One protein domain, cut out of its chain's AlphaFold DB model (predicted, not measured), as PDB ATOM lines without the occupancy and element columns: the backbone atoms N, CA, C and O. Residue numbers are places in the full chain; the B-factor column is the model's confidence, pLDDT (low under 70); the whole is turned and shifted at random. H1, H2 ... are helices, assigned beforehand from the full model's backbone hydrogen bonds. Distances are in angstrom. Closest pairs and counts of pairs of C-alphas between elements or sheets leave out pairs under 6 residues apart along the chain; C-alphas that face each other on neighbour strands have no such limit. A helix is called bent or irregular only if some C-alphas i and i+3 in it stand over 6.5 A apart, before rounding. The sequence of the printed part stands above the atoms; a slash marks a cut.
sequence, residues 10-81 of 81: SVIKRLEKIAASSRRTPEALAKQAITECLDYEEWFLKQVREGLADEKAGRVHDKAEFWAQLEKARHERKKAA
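AT A GLANCE: This is residues 10 to 81 of the 81 residues of an uncharacterized protein of Gallionellaceae bacterium (UniProt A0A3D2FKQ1). A long helix, H2, makes an open bar with a shorter helix at each end: H1 packs on the first residues of H2, and H3 turns off past the other end and packs on no helix. Residues 31 to 50 of H2 stick out bare between the two ends, and so do residues 61 to 81, of which 63 to 79 belong to H3. The printed part has 72 residues with three named helices, H1, H2 and H3 in that order, and no named strand; its class is all helix. The whole is extended, with a radius of gyration of the C-alphas of 22.3 A, and its C-alphas span 55 by 37 by 19 A, an outline only just flat.

HOW THE PARTS SIT: Start at the first printed residue with H1, residues 10 to 20, and go on through a tight link of five residues to H2, residues 26 to 56. These two touch, and the closest C-alphas are those of Leu 15 and Pro 26, 5.4 A apart. H2 touches H1 with residues 26 to 30 alone. Their lines stand at a steep tilt of 65 degrees, and they run opposite ways; their centres are 24.2 A apart. Past H2, a short link of six residues takes you to H3, residues 63 to 79. H3 touches no helix: it is apart from H2 and from H1. Check the backbone O and N atoms in H1, H2 and H3, and you will find every O i to N i+4 pair within hydrogen-bond range.

IN THESE COORDINATES: Find C-alpha 10 at (-20.122, -19.098, -16.502); from there H1 runs 15.4 A from first to last C-alpha, ending at Ala 20. Look next at C-alpha 26 at (-33.062, -20.982, -14.571), where H2 begins; it is the longest helix, with 31 residues, and runs 44.8 A to C-alpha 56 at (-16.198, -51.803, 13.306). H3 begins at Lys 63 and runs 24.9 A to C-alpha 79 at (-29.800, -76.157, -10.562). No helix here is bent or irregular.

THE WHOLE: The two C-alphas farthest apart are those of Lys 13 in H1 and Lys 79 in H3, at 58.5 A. From C-alpha 10 to C-alpha 81, the first and last printed, the distance is 56.5 A, and residue 81 is the chain's last. The printed part has no cut, and neither link is long. In the B-factor column the mean pLDDT of the printed part of this model is 94.5; residue 81 alone is under 70.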
ATOM      1  N   SER A  10     -20.120 -17.909 -15.645       97.69
ATOM      2  CA  SER A  10     -20.122 -19.098 -16.502       97.69
ATOM      3  C   SER A  10     -21.257 -20.069 -16.161       97.69
ATOM      4  O   SER A  10     -21.865 -20.639 -17.068       97.69
ATOM      5  N   VAL A  11     -21.581 -20.225 -14.874       96.06
ATOM      6  CA  VAL A  11     -22.674 -21.080 -14.394       96.06
ATOM      7  C   VAL A  11     -24.022 -20.461 -14.740       96.06
ATOM      8  O   VAL A  11     -24.881 -21.160 -15.272       96.06
ATOM      9  N   ILE A  12     -24.180 -19.150 -14.531       95.56
ATOM     10  CA  ILE A  12     -25.408 -18.416 -14.883       95.56
ATOM     11  C   ILE A  12     -25.708 -18.566 -16.379       95.56
ATOM     12  O   ILE A  12     -26.783 -19.033 -16.748       95.56
ATOM     13  N   LYS A  13     -24.719 -18.304 -17.246       96.69
ATOM     14  CA  LYS A  13     -24.870 -18.465 -18.704       96.69
ATOM     15  C   LYS A  13     -25.256 -19.892 -19.103       96.69
ATOM     16  O   LYS A  13     -26.020 -20.101 -20.044       96.69
ATOM     17  N   ARG A  14     -24.713 -20.897 -18.410       96.00
ATOM     18  CA  ARG A  14     -25.032 -22.305 -18.672       96.00
ATOM     19  C   ARG A  14     -26.456 -22.652 -18.227       96.00
ATOM     20  O   ARG A  14     -27.148 -23.336 -18.978       96.00
ATOM     21  N   LEU A  15     -26.899 -22.158 -17.069       95.31
ATOM     22  CA  LEU A  15     -28.279 -22.291 -16.589       95.31
ATOM     23  C   LEU A  15     -29.271 -21.671 -17.576       95.31
ATOM     24  O   LEU A  15     -30.219 -22.338 -17.979       95.31
ATOM     25  N   GLU A  16     -29.020 -20.439 -18.019       95.25
ATOM     26  CA  GLU A  16     -29.855 -19.736 -19.001       95.25
ATOM     27  C   GLU A  16     -29.939 -20.490 -20.331       95.25
ATOM     28  O   GLU A  16     -31.025 -20.666 -20.876       95.25
ATOM     29  N   LYS A  17     -28.810 -21.004 -20.834       96.19
ATOM     30  CA  LYS A  17     -28.777 -21.782 -22.080       96.19
ATOM     31  C   LYS A  17     -29.617 -23.063 -21.996       96.19
ATOM     32  O   LYS A  17     -30.341 -23.386 -22.939       96.19
ATOM     33  N   ILE A  18     -29.512 -23.801 -20.888       95.88
ATOM     34  CA  ILE A  18     -30.290 -25.033 -20.672       95.88
ATOM     35  C   ILE A  18     -31.773 -24.693 -20.486       95.88
ATOM     36  O   ILE A  18     -32.630 -25.352 -21.075       95.88
ATOM     37  N   ALA A  19     -32.079 -23.641 -19.724       95.69
ATOM     38  CA  ALA A  19     -33.437 -23.138 -19.551       95.69
ATOM     39  C   ALA A  19     -34.069 -22.768 -20.898       95.69
ATOM     40  O   ALA A  19     -35.139 -23.267 -21.211       95.69
ATOM     41  N   ALA A  20     -33.375 -22.010 -21.751       95.06
ATOM     42  CA  ALA A  20     -33.867 -21.621 -23.075       95.06
ATOM     43  C   ALA A  20     -34.116 -22.815 -24.016       95.06
ATOM     44  O   ALA A  20     -34.973 -22.748 -24.893       95.06
ATOM     45  N   SER A  21     -33.379 -23.911 -23.828       95.12
ATOM     46  CA  SER A  21     -33.532 -25.147 -24.610       95.12
ATOM     47  C   SER A  21     -34.570 -26.110 -24.013       95.12
ATOM     48  O   SER A  21     -34.781 -27.199 -24.544       95.12
ATOM     49  N   SER A  22     -35.204 -25.747 -22.894       91.31
ATOM     50  CA  SER A  22     -36.182 -26.566 -22.175       91.31
ATOM     51  C   SER A  22     -37.421 -25.742 -21.799       91.31
ATOM     52  O   SER A  22     -37.469 -24.532 -21.971       91.31
ATOM     53  N   ARG A  23     -38.479 -26.377 -21.283       91.62
ATOM     54  CA  ARG A  23     -39.660 -25.657 -20.761       91.62
ATOM     55  C   ARG A  23     -39.496 -25.272 -19.283       91.62
ATOM     56  O   ARG A  23     -40.446 -25.376 -18.513       91.62
ATOM     57  N   ARG A  24     -38.280 -24.923 -18.853       94.12
ATOM     58  CA  ARG A  24     -37.934 -24.682 -17.440       94.12
ATOM     59  C   ARG A  24     -37.241 -23.338 -17.268       94.12
ATOM     60  O   ARG A  24     -36.535 -22.885 -18.161       94.12
ATOM     61  N   THR A  25     -37.414 -22.716 -16.104       95.94
ATOM     62  CA  THR A  25     -36.713 -21.476 -15.748       95.94
ATOM     63  C   THR A  25     -35.322 -21.778 -15.168       95.94
ATOM     64  O   THR A  25     -35.118 -22.865 -14.616       95.94
ATOM     65  N   PRO A  26     -34.361 -20.833 -15.234       94.12
ATOM     66  CA  PRO A  26     -33.062 -20.982 -14.571       94.12
ATOM     67  C   PRO A  26     -33.192 -21.261 -13.070       94.12
ATOM     68  O   PRO A  26     -32.472 -22.097 -12.532       94.12
ATOM     69  N   GLU A  27     -34.158 -20.616 -12.409       93.00
ATOM     70  CA  GLU A  27     -34.464 -20.836 -10.994       93.00
ATOM     71  C   GLU A  27     -34.943 -22.268 -10.726       93.00
ATOM     72  O   GLU A  27     -34.449 -22.916  -9.808       93.00
ATOM     73  N   ALA A  28     -35.859 -22.797 -11.546       94.69
ATOM     74  CA  ALA A  28     -36.347 -24.166 -11.386       94.69
ATOM     75  C   ALA A  28     -35.219 -25.197 -11.557       94.69
ATOM     76  O   ALA A  28     -35.157 -26.168 -10.806       94.69
ATOM     77  N   LEU A  29     -34.308 -24.967 -12.510       95.06
ATOM     78  CA  LEU A  29     -33.126 -25.811 -12.704       95.06
ATOM     79  C   LEU A  29     -32.153 -25.721 -11.525       95.06
ATOM     80  O   LEU A  29     -31.673 -26.752 -11.063       95.06
ATOM     81  N   ALA A  30     -31.883 -24.515 -11.021       94.56
ATOM     82  CA  ALA A  30     -31.010 -24.324  -9.865       94.56
ATOM     83  C   ALA A  30     -31.590 -24.992  -8.612       94.56
ATOM     84  O   ALA A  30     -30.876 -25.702  -7.909       94.56
ATOM     85  N   LYS A  31     -32.897 -24.828  -8.373       94.56
ATOM     86  CA  LYS A  31     -33.602 -25.477  -7.265       94.56
ATOM     87  C   LYS A  31     -33.485 -26.994  -7.354       94.56
ATOM     88  O   LYS A  31     -33.107 -27.618  -6.371       94.56
ATOM     89  N   GLN A  32     -33.769 -27.570  -8.522       95.06
ATOM     90  CA  GLN A  32     -33.650 -29.011  -8.723       95.06
ATOM     91  C   GLN A  32     -32.219 -29.494  -8.462       95.06
ATOM     92  O   GLN A  32     -32.036 -30.431  -7.696       95.06
ATOM     93  N   ALA A  33     -31.214 -28.834  -9.045       95.38
ATOM     94  CA  ALA A  33     -29.819 -29.233  -8.884       95.38
ATOM     95  C   ALA A  33     -29.360 -29.184  -7.418       95.38
ATOM     96  O   ALA A  33     -28.648 -30.077  -6.968       95.38
ATOM     97  N   ILE A  34     -29.780 -28.161  -6.665       95.75
ATOM     98  CA  ILE A  34     -29.482 -28.054  -5.231       95.75
ATOM     99  C   ILE A  34     -30.172 -29.182  -4.458       95.75
ATOM    100  O   ILE A  34     -29.517 -29.830  -3.650       95.75
ATOM    101  N   THR A  35     -31.460 -29.439  -4.707       97.06
ATOM    102  CA  THR A  35     -32.196 -30.513  -4.024       97.06
ATOM    103  C   THR A  35     -31.566 -31.878  -4.288       97.06
ATOM    104  O   THR A  35     -31.241 -32.576  -3.339       97.06
ATOM    105  N   GLU A  36     -31.302 -32.221  -5.549       98.12
ATOM    106  CA  GLU A  36     -30.682 -33.506  -5.904       98.12
ATOM    107  C   GLU A  36     -29.286 -33.665  -5.291       98.12
ATOM    108  O   GLU A  36     -28.918 -34.756  -4.858       98.12
ATOM    109  N   CYS A  37     -28.511 -32.579  -5.225       97.75
ATOM    110  CA  CYS A  37     -27.209 -32.593  -4.572       97.75
ATOM    111  C   CYS A  37     -27.335 -32.864  -3.068       97.75
ATOM    112  O   CYS A  37     -26.579 -33.672  -2.538       97.75
ATOM    113  N   LEU A  38     -28.276 -32.209  -2.382       98.12
ATOM    114  CA  LEU A  38     -28.490 -32.408  -0.947       98.12
ATOM    115  C   LEU A  38     -28.991 -33.824  -0.645       98.12
ATOM    116  O   LEU A  38     -28.426 -34.482   0.222       98.12
ATOM    117  N   ASP A  39     -29.972 -34.316  -1.406       98.44
ATOM    118  CA  ASP A  39     -30.501 -35.676  -1.253       98.44
ATOM    119  C   ASP A  39     -29.384 -36.723  -1.410       98.44
ATOM    120  O   ASP A  39     -29.292 -37.680  -0.633       98.44
ATOM    121  N   TYR A  40     -28.501 -36.525  -2.397       98.44
ATOM    122  CA  TYR A  40     -27.345 -37.389  -2.610       98.44
ATOM    123  C   TYR A  40     -26.358 -37.338  -1.442       98.44
ATOM    124  O   TYR A  40     -25.949 -38.391  -0.960       98.44
ATOM    125  N   GLU A  41     -25.978 -36.146  -0.981       98.50
ATOM    126  CA  GLU A  41     -25.018 -35.986   0.117       98.50
ATOM    127  C   GLU A  41     -25.552 -36.579   1.427       98.50
ATOM    128  O   GLU A  41     -24.834 -37.289   2.132       98.50
ATOM    129  N   GLU A  42     -26.832 -36.363   1.740       98.50
ATOM    130  CA  GLU A  42     -27.473 -36.945   2.922       98.50
ATOM    131  C   GLU A  42     -27.470 -38.475   2.873       98.50
ATOM    132  O   GLU A  42     -27.088 -39.138   3.847       98.50
ATOM    133  N   TRP A  43     -27.848 -39.050   1.728       98.38
ATOM    134  CA  TRP A  43     -27.780 -40.491   1.515       98.38
ATOM    135  C   TRP A  43     -26.340 -41.007   1.609       98.38
ATOM    136  O   TRP A  43     -26.086 -41.976   2.328       98.38
ATOM    137  N   PHE A  44     -25.390 -40.359   0.935       98.50
ATOM    138  CA  PHE A  44     -23.996 -40.787   0.875       98.50
ATOM    139  C   PHE A  44     -23.356 -40.788   2.263       98.50
ATOM    140  O   PHE A  44     -22.805 -41.802   2.695       98.50
ATOM    141  N   LEU A  45     -23.501 -39.695   3.015       98.50
ATOM    142  CA  LEU A  45     -22.977 -39.587   4.376       98.50
ATOM    143  C   LEU A  45     -23.600 -40.623   5.315       98.50
ATOM    144  O   LEU A  45     -22.913 -41.155   6.195       98.50
ATOM    145  N   LYS A  46     -24.887 -40.940   5.129       98.38
ATOM    146  CA  LYS A  46     -25.544 -42.027   5.856       98.38
ATOM    147  C   LYS A  46     -24.920 -43.383   5.507       98.38
ATOM    148  O   LYS A  46     -24.542 -44.103   6.427       98.38
ATOM    149  N   GLN A  47     -24.761 -43.707   4.222       98.38
ATOM    150  CA  GLN A  47     -24.160 -44.974   3.782       98.38
ATOM    151  C   GLN A  47     -22.725 -45.142   4.283       98.38
ATOM    152  O   GLN A  47     -22.366 -46.213   4.766       98.38
ATOM    153  N   VAL A  48     -21.914 -44.081   4.240       98.25
ATOM    154  CA  VAL A  48     -20.545 -44.106   4.778       98.25
ATOM    155  C   VAL A  48     -20.557 -44.415   6.274       98.25
ATOM    156  O   VAL A  48     -19.801 -45.266   6.739       98.25
ATOM    157  N   ARG A  49     -21.433 -43.759   7.041       98.44
ATOM    158  CA  ARG A  49     -21.543 -43.990   8.487       98.44
ATOM    159  C   ARG A  49     -21.966 -45.422   8.809       98.44
ATOM    160  O   ARG A  49     -21.412 -46.016   9.730       98.44
ATOM    161  N   GLU A  50     -22.938 -45.953   8.074       97.75
ATOM    162  CA  GLU A  50     -23.412 -47.332   8.225       97.75
ATOM    163  C   GLU A  50     -22.301 -48.335   7.888       97.75
ATOM    164  O   GLU A  50     -22.003 -49.200   8.709       97.75
ATOM    165  N   GLY A  51     -21.600 -48.149   6.765       96.88
ATOM    166  CA  GLY A  51     -20.484 -49.012   6.367       96.88
ATOM    167  C   GLY A  51     -19.338 -49.031   7.383       96.88
ATOM    168  O   GLY A  51     -18.852 -50.101   7.744       96.88
ATOM    169  N   LEU A  52     -18.953 -47.871   7.926       98.06
ATOM    170  CA  LEU A  52     -17.938 -47.795   8.986       98.06
ATOM    171  C   LEU A  52     -18.393 -48.488  10.282       98.06
ATOM    172  O   LEU A  52     -17.583 -49.071  11.006       98.06
ATOM    173  N   ALA A  53     -19.689 -48.431  10.602       97.94
ATOM    174  CA  ALA A  53     -20.242 -49.132  11.758       97.94
ATOM    175  C   ALA A  53     -20.279 -50.656  11.551       97.94
ATOM    176  O   ALA A  53     -20.058 -51.400  12.509       97.94
ATOM    177  N   ASP A  54     -20.540 -51.118  10.326       97.31
ATOM    178  CA  ASP A  54     -20.477 -52.531   9.950       97.31
ATOM    179  C   ASP A  54     -19.047 -53.064  10.011       97.31
ATOM    180  O   ASP A  54     -18.818 -54.096  10.642       97.31
ATOM    181  N   GLU A  55     -18.076 -52.322   9.474       96.50
ATOM    182  CA  GLU A  55     -16.651 -52.654   9.578       96.50
ATOM    183  C   GLU A  55     -16.219 -52.785  11.041       96.50
ATOM    184  O   GLU A  55     -15.686 -53.819  11.448       96.50
ATOM    185  N   LYS A  56     -16.534 -51.784  11.874       96.56
ATOM    186  CA  LYS A  56     -16.198 -51.803  13.306       96.56
ATOM    187  C   LYS A  56     -16.831 -52.981  14.052       96.56
ATOM    188  O   LYS A  56     -16.262 -53.468  15.026       96.56
ATOM    189  N   ALA A  57     -18.014 -53.414  13.631       97.06
ATOM    190  CA  ALA A  57     -18.714 -54.543  14.229       97.06
ATOM    191  C   ALA A  57     -18.340 -55.901  13.611       97.06
ATOM    192  O   ALA A  57     -18.931 -56.911  13.994       97.06
ATOM    193  N   GLY A  58     -17.406 -55.939  12.654       95.81
ATOM    194  CA  GLY A  58     -17.020 -57.158  11.943       95.81
ATOM    195  C   GLY A  58     -18.104 -57.707  11.008       95.81
ATOM    196  O   GLY A  58     -18.030 -58.863  10.607       95.81
ATOM    197  N   ARG A  59     -19.116 -56.905  10.648       94.88
ATOM    198  CA  ARG A  59     -20.177 -57.257   9.685       94.88
ATOM    199  C   ARG A  59     -19.736 -56.989   8.243       94.88
ATOM    200  O   ARG A  59     -20.468 -56.403   7.453       94.88
ATOM    201  N   VAL A  60     -18.519 -57.400   7.914       93.69
ATOM    202  CA  VAL A  60     -17.924 -57.264   6.583       93.69
ATOM    203  C   VAL A  60     -17.413 -58.621   6.131       93.69
ATOM    204  O   VAL A  60     -16.990 -59.433   6.949       93.69
ATOM    205  N   HIS A  61     -17.456 -58.866   4.827       90.00
ATOM    206  CA  HIS A  61     -16.912 -60.082   4.234       90.00
ATOM    207  C   HIS A  61     -15.569 -59.790   3.587       90.00
ATOM    208  O   HIS A  61     -15.385 -58.740   2.963       90.00
ATOM    209  N   ASP A  62     -14.652 -60.750   3.675       92.81
ATOM    210  CA  ASP A  62     -13.452 -60.696   2.857       92.81
ATOM    211  C   ASP A  62     -13.810 -60.861   1.372       92.81
ATOM    212  O   ASP A  62     -14.782 -61.523   0.993       92.81
ATOM    213  N   LYS A  63     -12.992 -60.275   0.497       93.06
ATOM    214  CA  LYS A  63     -13.195 -60.341  -0.951       93.06
ATOM    215  C   LYS A  63     -13.267 -61.785  -1.459       93.06
ATOM    216  O   LYS A  63     -14.108 -62.076  -2.309       93.06
ATOM    217  N   ALA A  64     -12.387 -62.672  -0.994       93.88
ATOM    218  CA  ALA A  64     -12.372 -64.063  -1.446       93.88
ATOM    219  C   ALA A  64     -13.634 -64.806  -0.990       93.88
ATOM    220  O   ALA A  64     -14.242 -65.535  -1.777       93.88
ATOM    221  N   GLU A  65     -14.061 -64.561   0.251       91.75
ATOM    222  CA  GLU A  65     -15.293 -65.109   0.814       91.75
ATOM    223  C   GLU A  65     -16.518 -64.667   0.001       91.75
ATOM    224  O   GLU A  65     -17.329 -65.502  -0.407       91.75
ATOM    225  N   PHE A  66     -16.611 -63.372  -0.314       93.94
ATOM    226  CA  PHE A  66     -17.705 -62.812  -1.103       93.94
ATOM    227  C   PHE A  66     -17.847 -63.491  -2.476       93.94
ATOM    228  O   PHE A  66     -18.941 -63.923  -2.847       93.94
ATOM    229  N   TRP A  67     -16.749 -63.637  -3.229       94.56
ATOM    230  CA  TRP A  67     -16.794 -64.278  -4.550       94.56
ATOM    231  C   TRP A  67     -17.158 -65.760  -4.472       94.56
ATOM    232  O   TRP A  67     -17.947 -66.234  -5.291       94.56
ATOM    233  N   ALA A  68     -16.641 -66.481  -3.474       94.25
ATOM    234  CA  ALA A  68     -16.988 -67.882  -3.265       94.25
ATOM    235  C   ALA A  68     -18.493 -68.056  -2.985       94.25
ATOM    236  O   ALA A  68     -19.136 -68.933  -3.571       94.25
ATOM    237  N   GLN A  69     -19.076 -67.196  -2.142       92.50
ATOM    238  CA  GLN A  69     -20.513 -67.214  -1.857       92.50
ATOM    239  C   GLN A  69     -21.353 -66.863  -3.092       92.50
ATOM    240  O   GLN A  69     -22.361 -67.521  -3.363       92.50
ATOM    241  N   LEU A  70     -20.928 -65.869  -3.877       94.38
ATOM    242  CA  LEU A  70     -21.644 -65.449  -5.080       94.38
ATOM    243  C   LEU A  70     -21.679 -66.552  -6.150       94.38
ATOM    244  O   LEU A  70     -22.734 -66.804  -6.738       94.38
ATOM    245  N   GLU A  71     -20.555 -67.232  -6.389       94.00
ATOM    246  CA  GLU A  71     -20.495 -68.354  -7.333       94.00
ATOM    247  C   GLU A  71     -21.358 -69.529  -6.866       94.00
ATOM    248  O   GLU A  71     -22.138 -70.078  -7.650       94.00
ATOM    249  N   LYS A  72     -21.323 -69.858  -5.567       93.75
ATOM    250  CA  LYS A  72     -22.205 -70.882  -4.992       93.75
ATOM    251  C   LYS A  72     -23.683 -70.555  -5.239       93.75
ATOM    252  O   LYS A  72     -24.411 -71.398  -5.764       93.75
ATOM    253  N   ALA A  73     -24.109 -69.320  -4.966       93.12
ATOM    254  CA  ALA A  73     -25.488 -68.880  -5.186       93.12
ATOM    255  C   ALA A  73     -25.907 -68.936  -6.670       93.12
ATOM    256  O   ALA A  73     -27.048 -69.283  -6.992       93.12
ATOM    257  N   ARG A  74     -24.994 -68.630  -7.605       93.31
ATOM    258  CA  ARG A  74     -25.240 -68.765  -9.054       93.31
ATOM    259  C   ARG A  74     -25.449 -70.220  -9.465       93.31
ATOM    260  O   ARG A  74     -26.356 -70.503 -10.248       93.31
ATOM    261  N   HIS A  75     -24.629 -71.132  -8.947       91.38
ATOM    262  CA  HIS A  75     -24.759 -72.561  -9.225       91.38
ATOM    263  C   HIS A  75     -26.066 -73.142  -8.680       91.38
ATOM    264  O   HIS A  75     -26.716 -73.916  -9.380       91.38
ATOM    265  N   GLU A  76     -26.476 -72.749  -7.475       92.75
ATOM    266  CA  GLU A  76     -27.745 -73.182  -6.880       92.75
ATOM    267  C   GLU A  76     -28.951 -72.698  -7.694       92.75
ATOM    268  O   GLU A  76     -29.821 -73.500  -8.027       92.75
ATOM    269  N   ARG A  77     -28.962 -71.427  -8.127       90.50
ATOM    270  CA  ARG A  77     -30.021 -70.900  -9.006       90.50
ATOM    271  C   ARG A  77     -30.117 -71.641 -10.338       90.50
ATOM    272  O   ARG A  77     -31.219 -71.905 -10.793       90.50
ATOM    273  N   LYS A  78     -28.981 -71.994 -10.949       83.81
ATOM    274  CA  LYS A  78     -28.956 -72.770 -12.200       83.81
ATOM    275  C   LYS A  78     -29.441 -74.208 -12.034       83.81
ATOM    276  O   LYS A  78     -29.925 -74.773 -12.998       83.81
ATOM    277  N   LYS A  79     -29.275 -74.813 -10.853       80.81
ATOM    278  CA  LYS A  79     -29.800 -76.157 -10.562       80.81
ATOM    279  C   LYS A  79     -31.306 -76.161 -10.283       80.81
ATOM    280  O   LYS A  79     -31.922 -77.213 -10.386       80.81
ATOM    281  N   ALA A  80     -31.862 -75.020  -9.876       78.38
ATOM    282  CA  ALA A  80     -33.276 -74.857  -9.542       78.38
ATOM    283  C   ALA A  80     -34.149 -74.379 -10.722       78.38
ATOM    284  O   ALA A  80     -35.361 -74.259 -10.549       78.38
ATOM    285  N   ALA A  81     -33.542 -74.080 -11.876       66.44
ATOM    286  CA  ALA A  81     -34.196 -73.675 -13.122       66.44
ATOM    287  C   ALA A  81     -34.144 -74.818 -14.142       66.44
ATOM    288  O   ALA A  81     -35.123 -74.949 -14.908       66.44
TER     289      ALA A  81